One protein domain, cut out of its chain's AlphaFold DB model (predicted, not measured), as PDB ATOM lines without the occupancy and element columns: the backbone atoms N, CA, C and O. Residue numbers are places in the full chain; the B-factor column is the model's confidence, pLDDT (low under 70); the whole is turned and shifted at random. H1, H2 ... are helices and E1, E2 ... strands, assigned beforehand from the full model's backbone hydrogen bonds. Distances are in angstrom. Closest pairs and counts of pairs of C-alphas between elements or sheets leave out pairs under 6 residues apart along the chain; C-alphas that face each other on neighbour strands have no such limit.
ATOM      1  N   GLU A   6      64.575  -2.842  10.319       95.00
ATOM      2  CA  GLU A   6      63.886  -3.533   9.230       95.00
ATOM      3  C   GLU A   6      64.271  -3.019   7.830       95.00
ATOM      4  O   GLU A   6      64.216  -3.779   6.856       95.00
ATOM      5  N   ASP A   7      64.729  -1.765   7.723       96.44
ATOM      6  CA  ASP A   7      65.176  -1.182   6.456       96.44
ATOM      7  C   ASP A   7      66.428  -1.895   5.909       96.44
ATOM      8  O   ASP A   7      66.647  -1.932   4.701       96.44
ATOM      9  N   PHE A   8      67.237  -2.530   6.763       96.88
ATOM     10  CA  PHE A   8      68.455  -3.242   6.354       96.88
ATOM     11  C   PHE A   8      68.206  -4.697   5.934       96.88
ATOM     12  O   PHE A   8      69.106  -5.532   6.001       96.88
ATOM     13  N   SER A   9      66.999  -5.029   5.479       96.31
ATOM     14  CA  SER A   9      66.613  -6.387   5.066       96.31
ATOM     15  C   SER A   9      67.197  -6.837   3.718       96.31
ATOM     16  O   SER A   9      67.211  -8.035   3.430       96.31
ATOM     17  N   ALA A  10      67.717  -5.915   2.898       95.94
ATOM     18  CA  ALA A  10      68.305  -6.255   1.605       95.94
ATOM     19  C   ALA A  10      69.507  -7.221   1.755       95.94
ATOM     20  O   ALA A  10      70.321  -7.056   2.674       95.94
ATOM     21  N   PRO A  11      69.698  -8.195   0.836       96.06
ATOM     22  CA  PRO A  11      70.769  -9.189   0.954       96.06
ATOM     23  C   PRO A  11      72.171  -8.587   1.085       96.06
ATOM     24  O   PRO A  11      73.031  -9.156   1.754       96.06
ATOM     25  N   TRP A  12      72.426  -7.441   0.451       94.69
ATOM     26  CA  TRP A  12      73.721  -6.770   0.534       94.69
ATOM     27  C   TRP A  12      73.972  -6.130   1.903       94.69
ATOM     28  O   TRP A  12      75.097  -6.211   2.394       94.69
ATOM     29  N   CYS A  13      72.940  -5.589   2.561       97.25
ATOM     30  CA  CYS A  13      73.046  -5.102   3.935       97.25
ATOM     31  C   CYS A  13      73.342  -6.268   4.879       97.25
ATOM     32  O   CYS A  13      74.275  -6.207   5.673       97.25
ATOM     33  N   GLN A  14      72.601  -7.371   4.735       96.69
ATOM     34  CA  GLN A  14      72.762  -8.554   5.580       96.69
ATOM     35  C   GLN A  14      74.170  -9.154   5.484       96.69
ATOM     36  O   GLN A  14      74.731  -9.545   6.504       96.69
ATOM     37  N   ARG A  15      74.802  -9.156   4.301       94.75
ATOM     38  CA  ARG A  15      76.210  -9.581   4.152       94.75
ATOM     39  C   ARG A  15      77.185  -8.735   4.973       94.75
ATOM     40  O   ARG A  15      78.166  -9.270   5.475       94.75
ATOM     41  N   ILE A  16      76.930  -7.433   5.098       95.25
ATOM     42  CA  ILE A  16      77.753  -6.532   5.917       95.25
ATOM     43  C   ILE A  16      77.494  -6.811   7.401       95.25
ATOM     44  O   ILE A  16      78.440  -7.005   8.159       95.25
ATOM     45  N   LEU A  17      76.220  -6.899   7.795       95.62
ATOM     46  CA  LEU A  17      75.797  -7.108   9.184       95.62
ATOM     47  C   LEU A  17      76.232  -8.458   9.767       95.62
ATOM     48  O   LEU A  17      76.491  -8.560  10.960       95.62
ATOM     49  N   THR A  18      76.299  -9.494   8.932       95.88
ATOM     50  CA  THR A  18      76.621 -10.871   9.347       95.88
ATOM     51  C   THR A  18      78.085 -11.243   9.120       95.88
ATOM     52  O   THR A  18      78.465 -12.391   9.353       95.88
ATOM     53  N   ASN A  19      78.925 -10.301   8.675       95.75
ATOM     54  CA  ASN A  19      80.345 -10.556   8.469       95.75
ATOM     55  C   ASN A  19      81.022 -10.903   9.814       95.75
ATOM     56  O   ASN A  19      81.118 -10.035  10.681       95.75
ATOM     57  N   PRO A  20      81.563 -12.125   9.991       95.62
ATOM     58  CA  PRO A  20      82.145 -12.555  11.265       95.62
ATOM     59  C   PRO A  20      83.449 -11.828  11.622       95.62
ATOM     60  O   PRO A  20      83.893 -11.891  12.763       95.62
ATOM     61  N   GLN A  21      84.084 -11.157  10.657       95.31
ATOM     62  CA  GLN A  21      85.269 -10.328  10.888       95.31
ATOM     63  C   GLN A  21      84.915  -8.867  11.186       95.31
ATOM     64  O   GLN A  21      85.817  -8.059  11.421       95.31
ATOM     65  N   ALA A  22      83.630  -8.510  11.122       95.75
ATOM     66  CA  ALA A  22      83.180  -7.162  11.405       95.75
ATOM     67  C   ALA A  22      82.904  -6.957  12.898       95.75
ATOM     68  O   ALA A  22      82.537  -7.879  13.624       95.75
ATOM     69  N   TYR A  23      83.058  -5.718  13.349       95.31
ATOM     70  CA  TYR A  23      82.665  -5.277  14.684       95.31
ATOM     71  C   TYR A  23      82.032  -3.888  14.622       95.31
ATOM     72  O   TYR A  23      82.162  -3.173  13.626       95.31
ATOM     73  N   ILE A  24      81.349  -3.495  15.695       93.69
ATOM     74  CA  ILE A  24      80.774  -2.156  15.839       93.69
ATOM     75  C   ILE A  24      81.862  -1.239  16.419       93.69
ATOM     76  O   ILE A  24      82.270  -1.452  17.564       93.69
ATOM     77  N   PRO A  25      82.383  -0.254  15.661       91.00
ATOM     78  CA  PRO A  25      83.371   0.683  16.182       91.00
ATOM     79  C   PRO A  25      82.719   1.666  17.160       91.00
ATOM     80  O   PRO A  25      81.499   1.843  17.171       91.00
ATOM     81  N   LYS A  26      83.538   2.378  17.941       85.62
ATOM     82  CA  LYS A  26      83.053   3.536  18.696       85.62
ATOM     83  C   LYS A  26      82.516   4.575  17.710       85.62
ATOM     84  O   LYS A  26      83.241   5.043  16.834       85.62
ATOM     85  N   SER A  27      81.251   4.938  17.863       82.44
ATOM     86  CA  SER A  27      80.555   5.891  17.002       82.44
ATOM     87  C   SER A  27      79.825   6.940  17.840       82.44
ATOM     88  O   SER A  27      79.658   6.746  19.048       82.44
ATOM     89  N   PRO A  28      79.367   8.049  17.236       79.19
ATOM     90  CA  PRO A  28      78.518   8.999  17.940       79.19
ATOM     91  C   PRO A  28      77.266   8.315  18.500       79.19
ATOM     92  O   PRO A  28      76.591   7.576  17.778       79.19
ATOM     93  N   ASP A  29      76.968   8.564  19.776       79.88
ATOM     94  CA  ASP A  29      75.748   8.065  20.408       79.88
ATOM     95  C   ASP A  29      74.525   8.723  19.758       79.88
ATOM     96  O   ASP A  29      74.497   9.932  19.510       79.88
ATOM     97  N   ARG A  30      73.525   7.897  19.458       83.19
ATOM     98  CA  ARG A  30      72.244   8.306  18.876       83.19
ATOM     99  C   ARG A  30      71.133   8.379  19.916       83.19
ATOM    100  O   ARG A  30      70.036   8.838  19.600       83.19
ATOM    101  N   SER A  31      71.405   7.956  21.143       79.19
ATOM    102  CA  SER A  31      70.489   8.062  22.267       79.19
ATOM    103  C   SER A  31      70.355   9.526  22.687       79.19
ATOM    104  O   SER A  31      71.349  10.260  22.691       79.19
ATOM    105  N   PRO A  32      69.143   9.990  23.042       70.19
ATOM    106  CA  PRO A  32      68.999  11.316  23.616       70.19
ATOM    107  C   PRO A  32      69.844  11.390  24.899       70.19
ATOM    108  O   PRO A  32      69.781  10.461  25.712       70.19
ATOM    109  N   PRO A  33      70.631  12.465  25.094       70.88
ATOM    110  CA  PRO A  33      71.419  12.612  26.307       70.88
ATOM    111  C   PRO A  33      70.481  12.626  27.521       70.88
ATOM    112  O   PRO A  33      69.354  13.134  27.425       70.88
ATOM    113  N   PRO A  34      70.909  12.081  28.669       74.75
ATOM    114  CA  PRO A  34      70.077  12.106  29.856       74.75
ATOM    115  C   PRO A  34      69.823  13.559  30.301       74.75
ATOM    116  O   PRO A  34      70.650  14.434  30.037       74.75
ATOM    117  N   PRO A  35      68.720  13.849  31.020       73.56
ATOM    118  CA  PRO A  35      68.317  15.223  31.353       73.56
ATOM    119  C   PRO A  35      69.369  16.050  32.112       73.56
ATOM    120  O   PRO A  35      69.324  17.277  32.091       73.56
ATOM    121  N   TRP A  36      70.298  15.386  32.806       76.56
ATOM    122  CA  TRP A  36      71.372  16.016  33.577       76.56
ATOM    123  C   TRP A  36      72.656  16.261  32.775       76.56
ATOM    124  O   TRP A  36      73.544  16.959  33.271       76.56
ATOM    125  N   ASP A  37      72.777  15.716  31.563       70.25
ATOM    126  CA  ASP A  37      73.937  15.957  30.715       70.25
ATOM    127  C   ASP A  37      73.848  17.347  30.070       70.25
ATOM    128  O   ASP A  37      73.101  17.611  29.122       70.25
ATOM    129  N   LYS A  38      74.618  18.273  30.647       64.56
ATOM    130  CA  LYS A  38      74.746  19.648  30.159       64.56
ATOM    131  C   LYS A  38      75.699  19.751  28.964       64.56
ATOM    132  O   LYS A  38      75.722  20.798  28.313       64.56
ATOM    133  N   LEU A  39      76.484  18.711  28.661       61.69
ATOM    134  CA  LEU A  39      77.377  18.705  27.508       61.69
ATOM    135  C   LEU A  39      76.541  18.526  26.239       61.69
ATOM    136  O   LEU A  39      75.849  17.536  26.023       61.69
ATOM    137  N   CYS A  40      76.598  19.521  25.359       62.19
ATOM    138  CA  CYS A  40      75.868  19.524  24.093       62.19
ATOM    139  C   CYS A  40      76.629  18.766  22.992       62.19
ATOM    140  O   CYS A  40      76.726  19.253  21.868       62.19
ATOM    141  N   SER A  41      77.200  17.600  23.302       69.00
ATOM    142  CA  SER A  41      77.943  16.812  22.313       69.00
ATOM    143  C   SER A  41      76.990  16.010  21.423       69.00
ATOM    144  O   SER A  41      75.973  15.502  21.889       69.00
ATOM    145  N   ASN A  42      77.304  15.907  20.130       75.69
ATOM    146  CA  ASN A  42      76.631  15.040  19.150       75.69
ATOM    147  C   ASN A  42      75.108  15.230  18.960       75.69
ATOM    148  O   ASN A  42      74.468  14.392  18.326       75.69
ATOM    149  N   ARG A  43      74.517  16.349  19.410       83.31
ATOM    150  CA  ARG A  43      73.062  16.618  19.302       83.31
ATOM    151  C   ARG A  43      72.526  16.631  17.872       83.31
ATOM    152  O   ARG A  43      71.354  16.322  17.656       83.31
ATOM    153  N   ILE A  44      73.366  16.971  16.897       87.19
ATOM    154  CA  ILE A  44      72.976  16.874  15.490       87.19
ATOM    155  C   ILE A  44      72.600  15.428  15.144       87.19
ATOM    156  O   ILE A  44      71.564  15.199  14.537       87.19
ATOM    157  N   ILE A  45      73.352  14.441  15.633       86.56
ATOM    158  CA  ILE A  45      73.113  13.025  15.349       86.56
ATOM    159  C   ILE A  45      72.026  12.464  16.271       86.56
ATOM    160  O   ILE A  45      71.073  11.870  15.777       86.56
ATOM    161  N   SER A  46      72.133  12.682  17.586       85.69
ATOM    162  CA  SER A  46      71.228  12.069  18.571       85.69
ATOM    163  C   SER A  46      69.826  12.669  18.625       85.69
ATOM    164  O   SER A  46      68.898  11.995  19.062       85.69
ATOM    165  N   LEU A  47      69.651  13.919  18.183       85.69
ATOM    166  CA  LEU A  47      68.360  14.611  18.241       85.69
ATOM    167  C   LEU A  47      67.871  15.049  16.863       85.69
ATOM    168  O   LEU A  47      66.759  14.709  16.477       85.69
ATOM    169  N   SER A  48      68.681  15.810  16.120       89.69
ATOM    170  CA  SER A  48      68.207  16.422  14.864       89.69
ATOM    171  C   SER A  48      68.028  15.389  13.753       89.69
ATOM    172  O   SER A  48      67.073  15.455  12.984       89.69
ATOM    173  N   LEU A  49      68.939  14.416  13.686       92.25
ATOM    174  CA  LEU A  49      68.951  13.401  12.640       92.25
ATOM    175  C   LEU A  49      68.342  12.072  13.077       92.25
ATOM    176  O   LEU A  49      67.939  11.310  12.206       92.25
ATOM    177  N   ASN A  50      68.235  11.783  14.377       92.12
ATOM    178  CA  ASN A  50      67.580  10.566  14.862       92.12
ATOM    179  C   ASN A  50      66.048  10.702  14.859       92.12
ATOM    180  O   ASN A  50      65.391  10.745  15.903       92.12
ATOM    181  N   THR A  51      65.475  10.815  13.659       92.81
ATOM    182  CA  THR A  51      64.031  10.922  13.443       92.81
ATOM    183  C   THR A  51      63.583  10.003  12.304       92.81
ATOM    184  O   THR A  51      64.365   9.754  11.384       92.81
ATOM    185  N   PRO A  52      62.304   9.574  12.277       92.75
ATOM    186  CA  PRO A  52      61.763   8.757  11.184       92.75
ATOM    187  C   PRO A  52      61.800   9.423   9.799       92.75
ATOM    188  O   PRO A  52      61.596   8.755   8.791       92.75
ATOM    189  N   ARG A  53      62.029  10.741   9.735       94.81
ATOM    190  CA  ARG A  53      62.139  11.478   8.471       94.81
ATOM    191  C   ARG A  53      63.586  11.768   8.075       94.81
ATOM    192  O   ARG A  53      63.849  11.906   6.892       94.81
ATOM    193  N   ALA A  54      64.524  11.853   9.017       95.81
ATOM    194  CA  ALA A  54      65.936  12.089   8.720       95.81
ATOM    195  C   ALA A  54      66.705  10.762   8.603       95.81
ATOM    196  O   ALA A  54      66.505  10.035   7.634       95.81
ATOM    197  N   ILE A  55      67.577  10.430   9.555       96.00
ATOM    198  CA  ILE A  55      68.264   9.136   9.605       96.00
ATOM    199  C   ILE A  55      67.410   8.170  10.427       96.00
ATOM    200  O   ILE A  55      67.393   8.243  11.657       96.00
ATOM    201  N   ARG A  56      66.736   7.264   9.719       96.00
ATOM    202  CA  ARG A  56      65.792   6.268  10.241       96.00
ATOM    203  C   ARG A  56      66.480   5.100  10.940       96.00
ATOM    204  O   ARG A  56      65.946   4.574  11.911       96.00
ATOM    205  N   ALA A  57      67.636   4.700  10.419       95.25
ATOM    206  CA  ALA A  57      68.483   3.656  10.975       95.25
ATOM    207  C   ALA A  57      69.952   3.970  10.675       95.25
ATOM    208  O   ALA A  57      70.272   4.436   9.578       95.25
ATOM    209  N   PHE A  58      70.850   3.707  11.622       95.00
ATOM    210  CA  PHE A  58      72.292   3.879  11.429       95.00
ATOM    211  C   PHE A  58      73.068   2.740  12.086       95.00
ATOM    212  O   PHE A  58      73.120   2.653  13.311       95.00
ATOM    213  N   GLN A  59      73.706   1.892  11.276       95.00
ATOM    214  CA  GLN A  59      74.553   0.807  11.760       95.00
ATOM    215  C   GLN A  59      75.997   1.018  11.295       95.00
ATOM    216  O   GLN A  59      76.327   0.708  10.146       95.00
ATOM    217  N   PRO A  60      76.880   1.519  12.174       95.00
ATOM    218  CA  PRO A  60      78.296   1.560  11.880       95.00
ATOM    219  C   PRO A  60      78.881   0.156  12.007       95.00
ATOM    220  O   PRO A  60      78.595  -0.572  12.963       95.00
ATOM    221  N   THR A  61      79.718  -0.222  11.049       96.31
ATOM    222  CA  THR A  61      80.505  -1.453  11.121       96.31
ATOM    223  C   THR A  61      81.924  -1.174  10.657       96.31
ATOM    224  O   THR A  61      82.169  -0.296   9.833       96.31
ATOM    225  N   MET A  62      82.876  -1.909  11.205       96.56
ATOM    226  CA  MET A  62      84.261  -1.908  10.771       96.56
ATOM    227  C   MET A  62      84.633  -3.328  10.383       96.56
ATOM    228  O   MET A  62      84.290  -4.261  11.101       96.56
ATOM    229  N   SER A  63      85.358  -3.499   9.283       96.75
ATOM    230  CA  SER A  63      85.863  -4.802   8.852       96.75
ATOM    231  C   SER A  63      87.250  -4.681   8.214       96.75
ATOM    232  O   SER A  63      87.667  -3.576   7.847       96.75
ATOM    233  N   PRO A  64      87.997  -5.791   8.079       97.25
ATOM    234  CA  PRO A  64      89.206  -5.817   7.266       97.25
ATOM    235  C   PRO A  64      88.924  -5.418   5.811       97.25
ATOM    236  O   PRO A  64      87.850  -5.689   5.271       97.25
ATOM    237  N   ILE A  65      89.907  -4.804   5.154       96.81
ATOM    238  CA  ILE A  65      89.859  -4.560   3.709       96.81
ATOM    239  C   ILE A  65      90.037  -5.898   2.987       96.81
ATOM    240  O   ILE A  65      91.062  -6.567   3.131       96.81
ATOM    241  N   SER A  66      89.035  -6.284   2.201       94.56
ATOM    242  CA  SER A  66      89.015  -7.537   1.446       94.56
ATOM    243  C   SER A  66      89.710  -7.414   0.083       94.56
ATOM    244  O   SER A  66      89.963  -6.321  -0.427       94.56
ATOM    245  N   GLU A  67      89.958  -8.547  -0.578       93.62
ATOM    246  CA  GLU A  67      90.443  -8.555  -1.967       93.62
ATOM    247  C   GLU A  67      89.441  -7.927  -2.951       93.62
ATOM    248  O   GLU A  67      89.843  -7.309  -3.936       93.62
ATOM    249  N   SER A  68      88.132  -8.032  -2.691       91.50
ATOM    250  CA  SER A  68      87.115  -7.334  -3.490       91.50
ATOM    251  C   SER A  68      87.226  -5.816  -3.381       91.50
ATOM    252  O   SER A  68      87.037  -5.125  -4.378       91.50
ATOM    253  N   ASP A  69      87.594  -5.300  -2.209       94.06
ATOM    254  CA  ASP A  69      87.759  -3.861  -1.998       94.06
ATOM    255  C   ASP A  69      88.964  -3.326  -2.781       94.06
ATOM    256  O   ASP A  69      88.883  -2.297  -3.457       94.06
ATOM    257  N   LYS A  70      90.067  -4.080  -2.791       93.94
ATOM    258  CA  LYS A  70      91.251  -3.745  -3.596       93.94
ATOM    259  C   LYS A  70      90.927  -3.686  -5.089       93.94
ATOM    260  O   LYS A  70      91.379  -2.771  -5.776       93.94
ATOM    261  N   LYS A  71      90.092  -4.606  -5.593       92.69
ATOM    262  CA  LYS A  71      89.656  -4.627  -7.005       92.69
ATOM    263  C   LYS A  71      88.871  -3.382  -7.418       92.69
ATOM    264  O   LYS A  71      88.933  -3.002  -8.583       92.69
ATOM    265  N   ILE A  72      88.168  -2.735  -6.488       89.38
ATOM    266  CA  ILE A  72      87.442  -1.479  -6.745       89.38
ATOM    267  C   ILE A  72      88.272  -0.225  -6.425       89.38
ATOM    268  O   ILE A  72      87.732   0.882  -6.355       89.38
ATOM    269  N   GLY A  73      89.590  -0.387  -6.261       91.50
ATOM    270  CA  GLY A  73      90.548   0.707  -6.104       91.50
ATOM    271  C   GLY A  73      90.736   1.193  -4.668       91.50
ATOM    272  O   GLY A  73      91.285   2.278  -4.470       91.50
ATOM    273  N   ILE A  74      90.297   0.431  -3.661       94.25
ATOM    274  CA  ILE A  74      90.555   0.766  -2.257       94.25
ATOM    275  C   ILE A  74      91.978   0.339  -1.910       94.25
ATOM    276  O   ILE A  74      92.294  -0.845  -1.803       94.25
ATOM    277  N   VAL A  75      92.840   1.336  -1.730       93.56
ATOM    278  CA  VAL A  75      94.233   1.174  -1.316       93.56
ATOM    279  C   VAL A  75      94.424   1.958  -0.025       93.56
ATOM    280  O   VAL A  75      94.092   3.143   0.032       93.56
ATOM    281  N   SER A  76      94.931   1.283   1.003       95.81
ATOM    282  CA  SER A  76      95.109   1.822   2.350       95.81
ATOM    283  C   SER A  76      96.304   1.146   3.012       95.81
ATOM    284  O   SER A  76      96.465  -0.070   2.905       95.81
ATOM    285  N   SER A  77      97.127   1.920   3.719       93.94
ATOM    286  CA  SER A  77      98.177   1.385   4.595       93.94
ATOM    287  C   SER A  77      97.628   0.891   5.938       93.94
ATOM    288  O   SER A  77      98.313   0.165   6.653       93.94
ATOM    289  N   PHE A  78      96.386   1.250   6.275       94.69
ATOM    290  CA  PHE A  78      95.667   0.732   7.432       94.69
ATOM    291  C   PHE A  78      94.731  -0.410   6.997       94.69
ATOM    292  O   PHE A  78      93.944  -0.218   6.067       94.69
ATOM    293  N   PRO A  79      94.771  -1.591   7.636       95.62
ATOM    294  CA  PRO A  79      94.164  -2.810   7.090       95.62
ATOM    295  C   PRO A  79      92.638  -2.905   7.259       95.62
ATOM    296  O   PRO A  79      92.054  -3.922   6.886       95.62
ATOM    297  N   LYS A  80      91.983  -1.889   7.830       96.75
ATOM    298  CA  LYS A  80      90.534  -1.868   8.072       96.75
ATOM    299  C   LYS A  80      89.847  -0.734   7.312       96.75
ATOM    300  O   LYS A  80      90.482   0.243   6.919       96.75
ATOM    301  N   GLN A  81      88.536  -0.866   7.173       97.50
ATOM    302  CA  GLN A  81      87.624   0.131   6.619       97.50
ATOM    303  C   GLN A  81      86.343   0.184   7.453       97.50
ATOM    304  O   GLN A  81      85.938  -0.827   8.040       97.50
ATOM    305  N   THR A  82      85.667   1.328   7.438       97.38
ATOM    306  CA  THR A  82      84.299   1.438   7.953       97.38
ATOM    307  C   THR A  82      83.286   1.207   6.838       97.38
ATOM    308  O   THR A  82      83.505   1.610   5.695       97.38
ATOM    309  N   LEU A  83      82.178   0.556   7.186       97.12
ATOM    310  CA  LEU A  83      81.008   0.292   6.354       97.12
ATOM    311  C   LEU A  83      79.769   0.690   7.158       97.12
ATOM    312  O   LEU A  83      79.251  -0.082   7.964       97.12
ATOM    313  N   ASN A  84      79.316   1.922   6.972       96.75
ATOM    314  CA  ASN A  84      78.184   2.465   7.705       96.75
ATOM    315  C   ASN A  84      76.919   2.334   6.861       96.75
ATOM    316  O   ASN A  84      76.793   2.983   5.822       96.75
ATOM    317  N   LEU A  85      75.988   1.502   7.322       97.56
ATOM    318  CA  LEU A  85      74.652   1.398   6.746       97.56
ATOM    319  C   LEU A  85      73.781   2.518   7.303       97.56
ATOM    320  O   LEU A  85      73.692   2.697   8.520       97.56
ATOM    321  N   ILE A  86      73.141   3.272   6.415       97.38
ATOM    322  CA  ILE A  86      72.331   4.433   6.775       97.38
ATOM    323  C   ILE A  86      71.005   4.364   6.023       97.38
ATOM    324  O   ILE A  86      70.983   4.429   4.797       97.38
ATOM    325  N   SER A  87      69.898   4.257   6.754       97.62
ATOM    326  CA  SER A  87      68.558   4.444   6.193       97.62
ATOM    327  C   SER A  87      68.157   5.908   6.324       97.62
ATOM    328  O   SER A  87      68.183   6.471   7.425       97.62
ATOM    329  N   VAL A  88      67.790   6.527   5.206       97.38
ATOM    330  CA  VAL A  88      67.364   7.927   5.137       97.38
ATOM    331  C   VAL A  88      65.896   8.035   4.726       97.38
ATOM    332  O   VAL A  88      65.426   7.321   3.838       97.38
ATOM    333  N   GLY A  89      65.169   8.935   5.385       96.81
ATOM    334  CA  GLY A  89      63.826   9.364   5.003       96.81
ATOM    335  C   GLY A  89      63.837  10.588   4.078       96.81
ATOM    336  O   GLY A  89      64.848  10.905   3.453       96.81
ATOM    337  N   ASP A  90      62.698  11.279   4.008       96.06
ATOM    338  CA  ASP A  90      62.436  12.455   3.158       96.06
ATOM    339  C   ASP A  90      62.715  13.810   3.846       96.06
ATOM    340  O   ASP A  90      62.684  14.875   3.236       96.06
ATOM    341  N   GLY A  91      62.985  13.803   5.150       96.12
ATOM    342  CA  GLY A  91      63.204  14.993   5.974       96.12
ATOM    343  C   GLY A  91      64.549  15.680   5.745       96.12
ATOM    344  O   GLY A  91      64.807  16.719   6.346       96.12
ATOM    345  N   MET A  92      65.406  15.103   4.902       96.06
ATOM    346  CA  MET A  92      66.701  15.660   4.499       96.06
ATOM    347  C   MET A  92      66.745  16.008   3.005       96.06
ATOM    348  O   MET A  92      67.828  16.175   2.438       96.06
ATOM    349  N   ASP A  93      65.586  16.110   2.358       97.69
ATOM    350  CA  ASP A  93      65.474  16.473   0.949       97.69
ATOM    351  C   ASP A  93      65.902  17.925   0.696       97.69
ATOM    352  O   ASP A  93      65.499  18.850   1.399       97.69
ATOM    353  N   GLY A  94      66.715  18.135  -0.343       93.75
ATOM    354  CA  GLY A  94      67.055  19.469  -0.860       93.75
ATOM    355  C   GLY A  94      66.220  19.867  -2.080       93.75
ATOM    356  O   GLY A  94      66.152  21.037  -2.444       93.75
ATOM    357  N   TRP A  95      65.593  18.881  -2.718       92.12
ATOM    358  CA  TRP A  95      64.660  19.012  -3.831       92.12
ATOM    359  C   TRP A  95      63.682  17.833  -3.780       92.12
ATOM    360  O   TRP A  95      63.965  16.848  -3.111       92.12
ATOM    361  N   ASN A  96      62.554  17.911  -4.489       94.06
ATOM    362  CA  ASN A  96      61.483  16.906  -4.476       94.06
ATOM    363  C   ASN A  96      62.002  15.450  -4.612       94.06
ATOM    364  O   ASN A  96      62.369  15.024  -5.716       94.06
ATOM    365  N   GLY A  97      62.037  14.707  -3.495       96.06
ATOM    366  CA  GLY A  97      62.489  13.315  -3.424       96.06
ATOM    367  C   GLY A  97      63.985  13.129  -3.682       96.06
ATOM    368  O   GLY A  97      64.390  12.102  -4.237       96.06
ATOM    369  N   VAL A  98      64.805  14.151  -3.422       98.06
ATOM    370  CA  VAL A  98      66.256  14.138  -3.634       98.06
ATOM    371  C   VAL A  98      66.961  14.621  -2.378       98.06
ATOM    372  O   VAL A  98      66.805  15.775  -1.967       98.06
ATOM    373  N   LEU A  99      67.811  13.755  -1.833       98.12
ATOM    374  CA  LEU A  99      68.596  14.037  -0.642       98.12
ATOM    375  C   LEU A  99      69.480  15.273  -0.855       98.12
ATOM    376  O   LEU A  99      70.199  15.374  -1.855       98.12
ATOM    377  N   ALA A 100      69.446  16.214   0.089       98.12
ATOM    378  CA  ALA A 100      70.252  17.423   0.019       98.12
ATOM    379  C   ALA A 100      71.751  17.088  -0.018       98.12
ATOM    380  O   ALA A 100      72.237  16.243   0.738       98.12
ATOM    381  N   GLY A 101      72.523  17.826  -0.824       97.94
ATOM    382  CA  GLY A 101      73.982  17.666  -0.872       97.94
ATOM    383  C   GLY A 101      74.652  17.881   0.491       97.94
ATOM    384  O   GLY A 101      75.629  17.209   0.812       97.94
ATOM    385  N   GLY A 102      74.082  18.747   1.338       97.88
ATOM    386  CA  GLY A 102      74.531  18.927   2.721       97.88
ATOM    387  C   GLY A 102      74.346  17.677   3.588       97.88
ATOM    388  O   GLY A 102      75.232  17.349   4.369       97.88
ATOM    389  N   ALA A 103      73.248  16.936   3.408       97.56
ATOM    390  CA  ALA A 103      73.016  15.681   4.123       97.56
ATOM    391  C   ALA A 103      73.985  14.580   3.663       97.56
ATOM    392  O   ALA A 103      74.516  13.838   4.487       97.56
ATOM    393  N   VAL A 104      74.289  14.523   2.362       98.44
ATOM    394  CA  VAL A 104      75.336  13.642   1.816       98.44
ATOM    395  C   VAL A 104      76.700  13.955   2.440       98.44
ATOM    396  O   VAL A 104      77.340  13.049   2.971       98.44
ATOM    397  N   SER A 105      77.128  15.223   2.431       98.38
ATOM    398  CA  SER A 105      78.399  15.637   3.045       98.38
ATOM    399  C   SER A 105      78.445  15.342   4.543       98.38
ATOM    400  O   SER A 105      79.472  14.901   5.043       98.38
ATOM    401  N   LEU A 106      77.331  15.519   5.255       96.88
ATOM    402  CA  LEU A 106      77.237  15.212   6.679       96.88
ATOM    403  C   LEU A 106      77.443  13.715   6.960       96.88
ATOM    404  O   LEU A 106      78.180  13.359   7.874       96.88
ATOM    405  N   MET A 107      76.824  12.823   6.180       97.38
ATOM    406  CA  MET A 107      77.012  11.375   6.353       97.38
ATOM    407  C   MET A 107      78.445  10.931   6.036       97.38
ATOM    408  O   MET A 107      78.969  10.016   6.682       97.38
ATOM    409  N   LEU A 108      79.080  11.588   5.059       98.56
ATOM    410  CA  LEU A 108      80.494  11.399   4.750       98.56
ATOM    411  C   LEU A 108      81.360  11.831   5.939       98.56
ATOM    412  O   LEU A 108      82.135  11.005   6.406       98.56
ATOM    413  N   ASP A 109      81.152  13.032   6.492       97.50
ATOM    414  CA  ASP A 109      81.901  13.547   7.655       97.50
ATOM    415  C   ASP A 109      81.784  12.641   8.889       97.50
ATOM    416  O   ASP A 109      82.788  12.288   9.508       97.50
ATOM    417  N   ILE A 110      80.568  12.184   9.221       94.88
ATOM    418  CA  ILE A 110      80.350  11.246  10.337       94.88
ATOM    419  C   ILE A 110      81.177   9.976  10.136       94.88
ATOM    420  O   ILE A 110      81.830   9.487  11.059       94.88
ATOM    421  N   THR A 111      81.149   9.426   8.923       97.00
ATOM    422  CA  THR A 111      81.796   8.147   8.627       97.00
ATOM    423  C   THR A 111      83.312   8.274   8.581       97.00
ATOM    424  O   THR A 111      84.009   7.423   9.141       97.00
ATOM    425  N   THR A 112      83.831   9.349   7.983       97.62
ATOM    426  CA  THR A 112      85.266   9.630   7.983       97.62
ATOM    427  C   THR A 112      85.778   9.946   9.383       97.62
ATOM    428  O   THR A 112      86.895   9.556   9.707       97.62
ATOM    429  N   GLY A 113      84.958  10.558  10.242       94.75
ATOM    430  CA  GLY A 113      85.284  10.809  11.644       94.75
ATOM    431  C   GLY A 113      85.448   9.519  12.449       94.75
ATOM    432  O   GLY A 113      86.436   9.369  13.165       94.75
ATOM    433  N   ILE A 114      84.542   8.547  12.272       94.31
ATOM    434  CA  ILE A 114      84.657   7.215  12.897       94.31
ATOM    435  C   ILE A 114      85.963   6.530  12.468       94.31
ATOM    436  O   ILE A 114      86.690   5.989  13.300       94.31
ATOM    437  N   MET A 115      86.299   6.591  11.177       95.94
ATOM    438  CA  MET A 115      87.545   6.022  10.661       95.94
ATOM    439  C   MET A 115      88.782   6.757  11.186       95.94
ATOM    440  O   MET A 115      89.761   6.114  11.558       95.94
ATOM    441  N   ALA A 116      88.746   8.088  11.256       94.81
ATOM    442  CA  ALA A 116      89.841   8.891  11.787       94.81
ATOM    443  C   ALA A 116      90.126   8.555  13.257       94.81
ATOM    444  O   ALA A 116      91.286   8.387  13.626       94.81
ATOM    445  N   MET A 117      89.077   8.396  14.074       91.06
ATOM    446  CA  MET A 117      89.208   7.981  15.472       91.06
ATOM    447  C   MET A 117      89.858   6.604  15.615       91.06
ATOM    448  O   MET A 117      90.636   6.399  16.541       91.06
ATOM    449  N   GLU A 118      89.578   5.666  14.711       91.94
ATOM    450  CA  GLU A 118      90.271   4.379  14.735       91.94
ATOM    451  C   GLU A 118      91.743   4.515  14.322       91.94
ATOM    452  O   GLU A 118      92.619   3.996  15.008       91.94
ATOM    453  N   VAL A 119      92.033   5.201  13.210       91.88
ATOM    454  CA  VAL A 119      93.410   5.336  12.699       91.88
ATOM    455  C   VAL A 119      94.317   6.053  13.703       91.88
ATOM    456  O   VAL A 119      95.510   5.760  13.770       91.88
ATOM    457  N   LEU A 120      93.762   6.997  14.463       88.19
ATOM    458  CA  LEU A 120      94.468   7.780  15.479       88.19
ATOM    459  C   LEU A 120      94.325   7.192  16.897       88.19
ATOM    460  O   LEU A 120      94.526   7.906  17.881       88.19
ATOM    461  N   GLU A 121      93.990   5.901  16.986       75.69
ATOM    462  CA  GLU A 121      94.032   5.077  18.201       75.69
ATOM    463  C   GLU A 121      93.120   5.532  19.354       75.69
ATOM    464  O   GLU A 121      93.553   5.536  20.495       75.69
ATOM    465  N   GLN A 122      91.850   5.860  19.071       60.97
ATOM    466  CA  GLN A 122      90.692   6.065  19.980       60.97
ATOM    467  C   GLN A 122      90.823   7.032  21.186       60.97
ATOM    468  O   GLN A 122      89.793   7.508  21.678       60.97
ATOM    469  N   GLU A 123      92.027   7.357  21.648       52.34
ATOM    470  CA  GLU A 123      92.333   8.219  22.791       52.34
ATOM    471  C   GLU A 123      92.687   9.649  22.373       52.34
ATOM    472  O   GLU A 123      92.661  10.563  23.198       52.34
ATOM    473  N   SER A 124      92.965   9.876  21.086       60.94
ATOM    474  CA  SER A 124      93.195  11.216  20.558       60.94
ATOM    475  C   SER A 124      91.912  11.803  19.969       60.94
ATOM    476  O   SER A 124      91.208  11.177  19.174       60.94
ATOM    477  N   LEU A 125      91.581  13.035  20.365       74.19
ATOM    478  CA  LEU A 125      90.564  13.807  19.655       74.19
ATOM    479  C   LEU A 125      91.028  14.002  18.205       74.19
ATOM    480  O   LEU A 125      92.168  14.407  17.967       74.19
ATOM    481  N   ALA A 126      90.141  13.723  17.255       86.25
ATOM    482  CA  ALA A 126      90.353  13.978  15.839       86.25
ATOM    483  C   ALA A 126      89.392  15.079  15.389       86.25
ATOM    484  O   ALA A 126      88.189  14.996  15.640       86.25
ATOM    485  N   TRP A 127      89.914  16.103  14.719       91.75
ATOM    486  CA  TRP A 127      89.097  17.190  14.179       91.75
ATOM    487  C   TRP A 127      89.175  17.217  12.662       91.75
ATOM    488  O   TRP A 127      90.275  17.161  12.107       91.75
ATOM    489  N   THR A 128      88.017  17.338  12.012       95.62
ATOM    490  CA  THR A 128      87.933  17.602  10.574       95.62
ATOM    491  C   THR A 128      88.518  18.992  10.302       95.62
ATOM    492  O   THR A 128      88.045  19.988  10.847       95.62
ATOM    493  N   LEU A 129      89.564  19.062   9.482       96.81
ATOM    494  CA  LEU A 129      90.137  20.312   8.973       96.81
ATOM    495  C   LEU A 129      89.564  20.684   7.608       96.81
ATOM    496  O   LEU A 129      89.370  21.862   7.321       96.81
ATOM    497  N   GLU A 130      89.312  19.684   6.770       98.25
ATOM    498  CA  GLU A 130      88.783  19.861   5.424       98.25
ATOM    499  C   GLU A 130      87.942  18.644   5.045       98.25
ATOM    500  O   GLU A 130      88.301  17.517   5.385       98.25
ATOM    501  N   LEU A 131      86.848  18.874   4.319       98.69
ATOM    502  CA  LEU A 131      86.045  17.839   3.682       98.69
ATOM    503  C   LEU A 131      85.747  18.261   2.243       98.69
ATOM    504  O   LEU A 131      85.007  19.216   2.006       98.69
ATOM    505  N   ILE A 132      86.300  17.527   1.280       98.69
ATOM    506  CA  ILE A 132      86.058  17.738  -0.146       98.69
ATOM    507  C   ILE A 132      85.097  16.661  -0.638       98.69
ATOM    508  O   ILE A 132      85.518  15.543  -0.930       98.69
ATOM    509  N   THR A 133      83.818  17.007  -0.782       98.75
ATOM    510  CA  THR A 133      82.797  16.117  -1.355       98.75
ATOM    511  C   THR A 133      82.686  16.308  -2.867       98.75
ATOM    512  O   THR A 133      82.502  17.419  -3.360       98.75
ATOM    513  N   ARG A 134      82.733  15.205  -3.617       98.69
ATOM    514  CA  ARG A 134      82.548  15.161  -5.072       98.69
ATOM    515  C   ARG A 134      81.272  14.396  -5.403       98.69
ATOM    516  O   ARG A 134      81.253  13.167  -5.369       98.69
ATOM    517  N   PHE A 135      80.210  15.132  -5.725       98.56
ATOM    518  CA  PHE A 135      78.908  14.573  -6.097       98.56
ATOM    519  C   PHE A 135      78.941  13.989  -7.512       98.56
ATOM    520  O   PHE A 135      79.399  14.641  -8.448       98.56
ATOM    521  N   LYS A 136      78.433  12.766  -7.670       98.31
ATOM    522  CA  LYS A 136      78.395  12.043  -8.950       98.31
ATOM    523  C   LYS A 136      76.982  11.795  -9.449       98.31
ATOM    524  O   LYS A 136      76.732  11.892 -10.647       98.31
ATOM    525  N   LYS A 137      76.067  11.440  -8.546       98.06
ATOM    526  CA  LYS A 137      74.667  11.136  -8.864       98.06
ATOM    527  C   LYS A 137      73.752  11.614  -7.744       98.06
ATOM    528  O   LYS A 137      74.136  11.613  -6.578       98.06
ATOM    529  N   ALA A 138      72.531  11.993  -8.115       97.31
ATOM    530  CA  ALA A 138      71.483  12.307  -7.155       97.31
ATOM    531  C   ALA A 138      71.059  11.050  -6.382       97.31
ATOM    532  O   ALA A 138      70.930   9.969  -6.961       97.31
ATOM    533  N   VAL A 139      70.796  11.220  -5.089       98.06
ATOM    534  CA  VAL A 139      70.261  10.180  -4.207       98.06
ATOM    535  C   VAL A 139      68.764  10.420  -4.063       98.06
ATOM    536  O   VAL A 139      68.355  11.491  -3.619       98.06
ATOM    537  N   LYS A 140      67.947   9.444  -4.462       97.75
ATOM    538  CA  LYS A 140      66.499   9.472  -4.207       97.75
ATOM    539  C   LYS A 140      66.212   9.129  -2.754       97.75
ATOM    540  O   LYS A 140      66.979   8.365  -2.184       97.75
ATOM    541  N   THR A 141      65.140   9.672  -2.194       97.06
ATOM    542  CA  THR A 141      64.660   9.401  -0.831       97.06
ATOM    543  C   THR A 141      63.229   8.841  -0.865       97.06
ATOM    544  O   THR A 141      62.472   9.166  -1.786       97.06
ATOM    545  N   PRO A 142      62.837   7.988   0.105       96.69
ATOM    546  CA  PRO A 142      63.693   7.338   1.106       96.69
ATOM    547  C   PRO A 142      64.655   6.320   0.467       96.69
ATOM    548  O   PRO A 142      64.420   5.862  -0.652       96.69
ATOM    549  N   ASN A 143      65.754   5.984   1.148       96.88
ATOM    550  CA  ASN A 143      66.750   5.044   0.616       96.88
ATOM    551  C   ASN A 143      67.643   4.437   1.700       96.88
ATOM    552  O   ASN A 143      67.794   5.007   2.778       96.88
ATOM    553  N   VAL A 144      68.278   3.316   1.372       97.81
ATOM    554  CA  VAL A 144      69.313   2.680   2.185       97.81
ATOM    555  C   VAL A 144      70.653   2.878   1.494       97.81
ATOM    556  O   VAL A 144      70.831   2.524   0.333       97.81
ATOM    557  N   LEU A 145      71.595   3.467   2.218       98.19
ATOM    558  CA  LEU A 145      72.883   3.896   1.702       98.19
ATOM    559  C   LEU A 145      74.011   3.226   2.478       98.19
ATOM    560  O   LEU A 145      73.905   2.977   3.679       98.19
ATOM    561  N   LEU A 146      75.118   2.988   1.786       98.12
ATOM    562  CA  LEU A 146      76.376   2.564   2.372       98.12
ATOM    563  C   LEU A 146      77.370   3.717   2.284       98.12
ATOM    564  O   LEU A 146      77.683   4.194   1.192       98.12
ATOM    565  N   VAL A 147      77.901   4.144   3.426       98.38
ATOM    566  CA  VAL A 147      79.093   4.992   3.455       98.38
ATOM    567  C   VAL A 147      80.283   4.133   3.830       98.38
ATOM    568  O   VAL A 147      80.348   3.575   4.924       98.38
ATOM    569  N   ARG A 148      81.239   4.044   2.917       97.56
ATOM    570  CA  ARG A 148      82.503   3.348   3.127       97.56
ATOM    571  C   ARG A 148      83.612   4.355   3.352       97.56
ATOM    572  O   ARG A 148      83.663   5.341   2.620       97.56
ATOM    573  N   SER A 149      84.530   4.102   4.281       98.44
ATOM    574  CA  SER A 149      85.743   4.922   4.396       98.44
ATOM    575  C   SER A 149      86.988   4.140   4.804       98.44
ATOM    576  O   SER A 149      86.897   3.077   5.415       98.44
ATOM    577  N   TRP A 150      88.154   4.653   4.413       98.44
ATOM    578  CA  TRP A 150      89.462   4.031   4.626       98.44
ATOM    579  C   TRP A 150      90.568   5.088   4.711       98.44
ATOM    580  O   TRP A 150      90.400   6.229   4.268       98.44
ATOM    581  N   LEU A 151      91.727   4.715   5.261       97.69
ATOM    582  CA  LEU A 151      92.888   5.603   5.299       97.69
ATOM    583  C   LEU A 151      93.436   5.815   3.881       97.69
ATOM    584  O   LEU A 151      93.862   4.870   3.222       97.69
ATOM    585  N   GLY A 152      93.448   7.064   3.420       97.81
ATOM    586  CA  GLY A 152      94.052   7.452   2.148       97.81
ATOM    587  C   GLY A 152      95.549   7.714   2.274       97.81
ATOM    588  O   GLY A 152      96.342   7.159   1.517       97.81
ATOM    589  N   SER A 153      95.938   8.567   3.218       95.88
ATOM    590  CA  SER A 153      97.344   8.879   3.489       95.88
ATOM    591  C   SER A 153      97.546   9.379   4.916       95.88
ATOM    592  O   SER A 153      96.607   9.801   5.592       95.88
ATOM    593  N   ARG A 154      98.798   9.338   5.374       92.50
ATOM    594  CA  ARG A 154      99.242   9.887   6.657       92.50
ATOM    595  C   ARG A 154     100.445  10.787   6.416       92.50
ATOM    596  O   ARG A 154     101.331  10.427   5.648       92.50
ATOM    597  N   GLU A 155     100.452  11.948   7.055       89.50
ATOM    598  CA  GLU A 155     101.607  12.843   7.084       89.50
ATOM    599  C   GLU A 155     102.755  12.162   7.845       89.50
ATOM    600  O   GLU A 155     102.582  11.726   8.986       89.50
ATOM    601  N   GLU A 156     103.922  12.048   7.214       83.62
ATOM    602  CA  GLU A 156     105.104  11.437   7.824       83.62
ATOM    603  C   GLU A 156     105.589  12.270   9.017       83.62
ATOM    604  O   GLU A 156     105.738  13.487   8.918       83.62
ATOM    605  N   GLY A 157     105.776  11.626  10.176       76.62
ATOM    606  CA  GLY A 157     106.126  12.310  11.430       76.62
ATOM    607  C   GLY A 157     105.072  13.313  11.927       76.62
ATOM    608  O   GLY A 157     105.327  14.059  12.873       76.62
ATOM    609  N   GLY A 158     103.901  13.353  11.286       82.75
ATOM    610  CA  GLY A 158     102.863  14.346  11.510       82.75
ATOM    611  C   GLY A 158     101.651  13.825  12.272       82.75
ATOM    612  O   GLY A 158     101.563  12.670  12.691       82.75
ATOM    613  N   ARG A 159     100.676  14.724  12.436       85.88
ATOM    614  CA  ARG A 159      99.385  14.444  13.098       85.88
ATOM    615  C   ARG A 159      98.216  14.458  12.125       85.88
ATOM    616  O   ARG A 159      97.071  14.325  12.556       85.88
ATOM    617  N   LYS A 160      98.488  14.683  10.840       93.12
ATOM    618  CA  LYS A 160      97.457  14.772   9.817       93.12
ATOM    619  C   LYS A 160      97.278  13.446   9.101       93.12
ATOM    620  O   LYS A 160      98.246  12.780   8.733       93.12
ATOM    621  N   ILE A 161      96.024  13.101   8.863       95.62
ATOM    622  CA  ILE A 161      95.638  11.964   8.034       95.62
ATOM    623  C   ILE A 161      94.572  12.402   7.044       95.62
ATOM    624  O   ILE A 161      93.729  13.240   7.360       95.62
ATOM    625  N   VAL A 162      94.602  11.819   5.854       98.00
ATOM    626  CA  VAL A 162      93.520  11.941   4.884       98.00
ATOM    627  C   VAL A 162      92.727  10.649   4.920       98.00
ATOM    628  O   VAL A 162      93.254   9.584   4.596       98.00
ATOM    629  N   ILE A 163      91.457  10.743   5.294       98.44
ATOM    630  CA  ILE A 163      90.494   9.654   5.168       98.44
ATOM    631  C   ILE A 163      89.757   9.819   3.843       98.44
ATOM    632  O   ILE A 163      89.277  10.903   3.520       98.44
ATOM    633  N   LYS A 164      89.657   8.737   3.077       98.75
ATOM    634  CA  LYS A 164      88.839   8.680   1.866       98.75
ATOM    635  C   LYS A 164      87.506   8.039   2.188       98.75
ATOM    636  O   LYS A 164      87.459   7.105   2.983       98.75
ATOM    637  N   ALA A 165      86.442   8.505   1.548       98.62
ATOM    638  CA  ALA A 165      85.126   7.908   1.678       98.62
ATOM    639  C   ALA A 165      84.345   7.877   0.371       98.62
ATOM    640  O   ALA A 165      84.635   8.603  -0.583       98.62
ATOM    641  N   ARG A 166      83.322   7.027   0.356       98.12
ATOM    642  CA  ARG A 166      82.387   6.855  -0.745       98.12
ATOM    643  C   ARG A 166      80.981   6.607  -0.217       98.12
ATOM    644  O   ARG A 166      80.802   5.767   0.659       98.12
ATOM    645  N   LEU A 167      80.002   7.305  -0.789       98.62
ATOM    646  CA  LEU A 167      78.575   7.022  -0.632       98.62
ATOM    647  C   LEU A 167      78.104   6.159  -1.811       98.62
ATOM    648  O   LEU A 167      78.222   6.584  -2.966       98.62
ATOM    649  N   GLU A 168      77.560   4.980  -1.529       97.00
ATOM    650  CA  GLU A 168      77.127   3.987  -2.519       97.00
ATOM    651  C   GLU A 168      75.814   3.281  -2.126       97.00
ATOM    652  O   GLU A 168      75.323   3.446  -1.011       97.00
ATOM    653  N   ASP A 169      75.220   2.526  -3.054       92.88
ATOM    654  CA  ASP A 169      73.995   1.725  -2.844       92.88
ATOM    655  C   ASP A 169      74.273   0.260  -2.455       92.88
ATOM    656  O   ASP A 169      73.351  -0.538  -2.335       92.88
ATOM    657  N   GLY A 170      75.547  -0.120  -2.296       86.38
ATOM    658  CA  GLY A 170      75.950  -1.509  -2.044       86.38
ATOM    659  C   GLY A 170      75.855  -2.442  -3.262       86.38
ATOM    660  O   GLY A 170      76.240  -3.609  -3.160       86.38
ATOM    661  N   GLU A 171      75.406  -1.936  -4.414       88.12
ATOM    662  CA  GLU A 171      75.180  -2.684  -5.662       88.12
ATOM    663  C   GLU A 171      76.000  -2.136  -6.846       88.12
ATOM    664  O   GLU A 171      75.956  -2.672  -7.952       88.12
ATOM    665  N   GLY A 172      76.821  -1.110  -6.602       86.88
ATOM    666  CA  GLY A 172      77.817  -0.587  -7.538       86.88
ATOM    667  C   GLY A 172      77.566   0.851  -7.988       86.88
ATOM    668  O   GLY A 172      78.407   1.423  -8.691       86.88
ATOM    669  N   THR A 173      76.462   1.482  -7.578       95.88
ATOM    670  CA  THR A 173      76.254   2.909  -7.829       95.88
ATOM    671  C   THR A 173      77.009   3.732  -6.806       95.88
ATOM    672  O   THR A 173      76.767   3.642  -5.609       95.88
ATOM    673  N   VAL A 174      77.868   4.620  -7.299       97.69
ATOM    674  CA  VAL A 174      78.524   5.635  -6.475       97.69
ATOM    675  C   VAL A 174      77.796   6.966  -6.608       97.69
ATOM    676  O   VAL A 174      77.705   7.520  -7.707       97.69
ATOM    677  N   PHE A 175      77.319   7.496  -5.486       98.56
ATOM    678  CA  PHE A 175      76.625   8.781  -5.414       98.56
ATOM    679  C   PHE A 175      77.577   9.946  -5.162       98.56
ATOM    680  O   PHE A 175      77.421  11.005  -5.771       98.56
ATOM    681  N   ALA A 176      78.579   9.750  -4.306       98.75
ATOM    682  CA  ALA A 176      79.605  10.742  -4.011       98.75
ATOM    683  C   ALA A 176      80.901  10.075  -3.530       98.75
ATOM    684  O   ALA A 176      80.854   9.014  -2.912       98.75
ATOM    685  N   ASP A 177      82.041  10.714  -3.782       98.56
ATOM    686  CA  ASP A 177      83.303  10.419  -3.087       98.56
ATOM    687  C   ASP A 177      83.669  11.599  -2.175       98.56
ATOM    688  O   ASP A 177      83.259  12.731  -2.443       98.56
ATOM    689  N   ALA A 178      84.498  11.365  -1.161       98.75
ATOM    690  CA  ALA A 178      85.100  12.428  -0.367       98.75
ATOM    691  C   ALA A 178      86.553  12.148   0.019       98.75
ATOM    692  O   ALA A 178      86.932  10.997   0.228       98.75
ATOM    693  N   ASP A 179      87.327  13.225   0.156       98.62
ATOM    694  CA  ASP A 179      88.573  13.238   0.923       98.62
ATOM    695  C   ASP A 179      88.370  14.144   2.138       98.62
ATOM    696  O   ASP A 179      87.882  15.267   2.001       98.62
ATOM    697  N   ALA A 180      88.736  13.657   3.318       98.50
ATOM    698  CA  ALA A 180      88.605  14.380   4.570       98.50
ATOM    699  C   ALA A 180      89.959  14.439   5.282       98.50
ATOM    700  O   ALA A 180      90.540  13.406   5.627       98.50
ATOM    701  N   LEU A 181      90.471  15.649   5.491       97.81
ATOM    702  CA  LEU A 181      91.697  15.886   6.243       97.81
ATOM    703  C   LEU A 181      91.353  15.980   7.727       97.81
ATOM    704  O   LEU A 181      90.613  16.871   8.136       97.81
ATOM    705  N   TYR A 182      91.946  15.110   8.535       96.12
ATOM    706  CA  TYR A 182      91.854  15.161   9.991       96.12
ATOM    707  C   TYR A 182      93.190  15.527  10.608       96.12
ATOM    708  O   TYR A 182      94.251  15.211  10.065       96.12
ATOM    709  N   ILE A 183      93.131  16.144  11.784       92.56
ATOM    710  CA  ILE A 183      94.283  16.327  12.662       92.56
ATOM    711  C   ILE A 183      94.019  15.676  14.018       92.56
ATOM    712  O   ILE A 183      92.998  15.943  14.651       92.56
ATOM    713  N   GLY A 184      94.950  14.834  14.459       87.94
ATOM    714  CA  GLY A 184      94.940  14.254  15.799       87.94
ATOM    715  C   GLY A 184      95.413  15.243  16.863       87.94
ATOM    716  O   GLY A 184      96.211  16.152  16.596       87.94
ATOM    717  N   GLN A 185      94.940  15.065  18.092       81.12
ATOM    718  CA  GLN A 185      95.372  15.845  19.245       81.12
ATOM    719  C   GLN A 185      96.892  15.759  19.452       81.12
ATOM    720  O   GLN A 185      97.533  14.751  19.172       81.12
TER     721      GLN A 185
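Overview. This is residues 6 to 185 of the 203 residues of an uncharacterized protein of Phialocephala subalpina (UniProt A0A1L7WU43). A twisted, curled sheet of six strands wraps round one long helix, H5, which fills its hollow; H1 and H2 pack on the sheet near E2, away from H5, and the loop of residues 34 to 40 sticks out. The printed part has 180 residues, with five named helices and seven named strands in the order H1 H2 H3 E1 H4 E2 E3 H5 E4 E5 E6 E7. The sheet runs E1 E2 E5 E6 E7 E4, all antiparallel, and the class is mixed, helices and strands. The whole is compact, with a radius of gyration of the C-alphas of 15.9 A and spans of 46 by 45 by 32 A.

Along the chain. Find C-alpha 55 at (68.264, 9.136, 9.605); there E1, residues 55 to 64, begins and runs 25.8 A. Next across the sheet come E2, residues 80 to 88, 25.3 A; E5, residues 143 to 154, 33.4 A; E6, residues 160 to 168, 26.1 A; E7, residues 174 to 184, 29.0 A, ending at (94.940, 14.254, 15.799); and E4, residues 126 to 135, 24.7 A, which bends by 63 degrees at residue 129. H5, residues 101 to 119, starts at (73.982, 17.666, -0.872) and runs 26.7 A. The short elements are H1, residues 6 to 9; H2, 11 to 17; H3, 43 to 49; H4, 67 to 71; and E3, 93 to 95.

Arrangement. Start at the edge strand E1: N 59 and O 85 of E2 are 2.9 A apart. Then look at N 84 and O 147 for E2 and E5, 2.8 A; N 148 and O 166 for the hairpin E5 and E6, 2.9 A; N 163 and O 180 for the hairpin E6 and E7, 2.8 A; and N 132 and O 179 for E4 and E7, 2.9 A. E5 E6 E7 form a meander, each the antiparallel neighbour of the one before; with E4, antiparallel to E7, they form a Greek key. H5 is on one face of the sheet, which curls round it; the closest C-alphas of H5 and E5 are those of Thr 112 and Ser 149, 5.9 A. H2 is on the sheet at a height of 9.2 A, slantwise to E2 at 55 degrees on the local plane; H1 is on it at 8.7 A. H3 only grazes the sheet with residues 45 to 49, H4 is not on it, and E3 pairs with no named strand. Every O i to N i+4 pair is within hydrogen-bond range in H2, H4 and H5, but 2 of 3 in H3; H1 is too short for such a pair.

Size, cuts and confidence. The C-alphas of Trp 36 and Lys 71 are the two farthest apart, 49.1 A. The printed part has no cut, and its one long link joins H2 to H3. Look for pLDDT under 70 at residues 38 to 41 and 122 to 124; the mean of the printed part is 92.1.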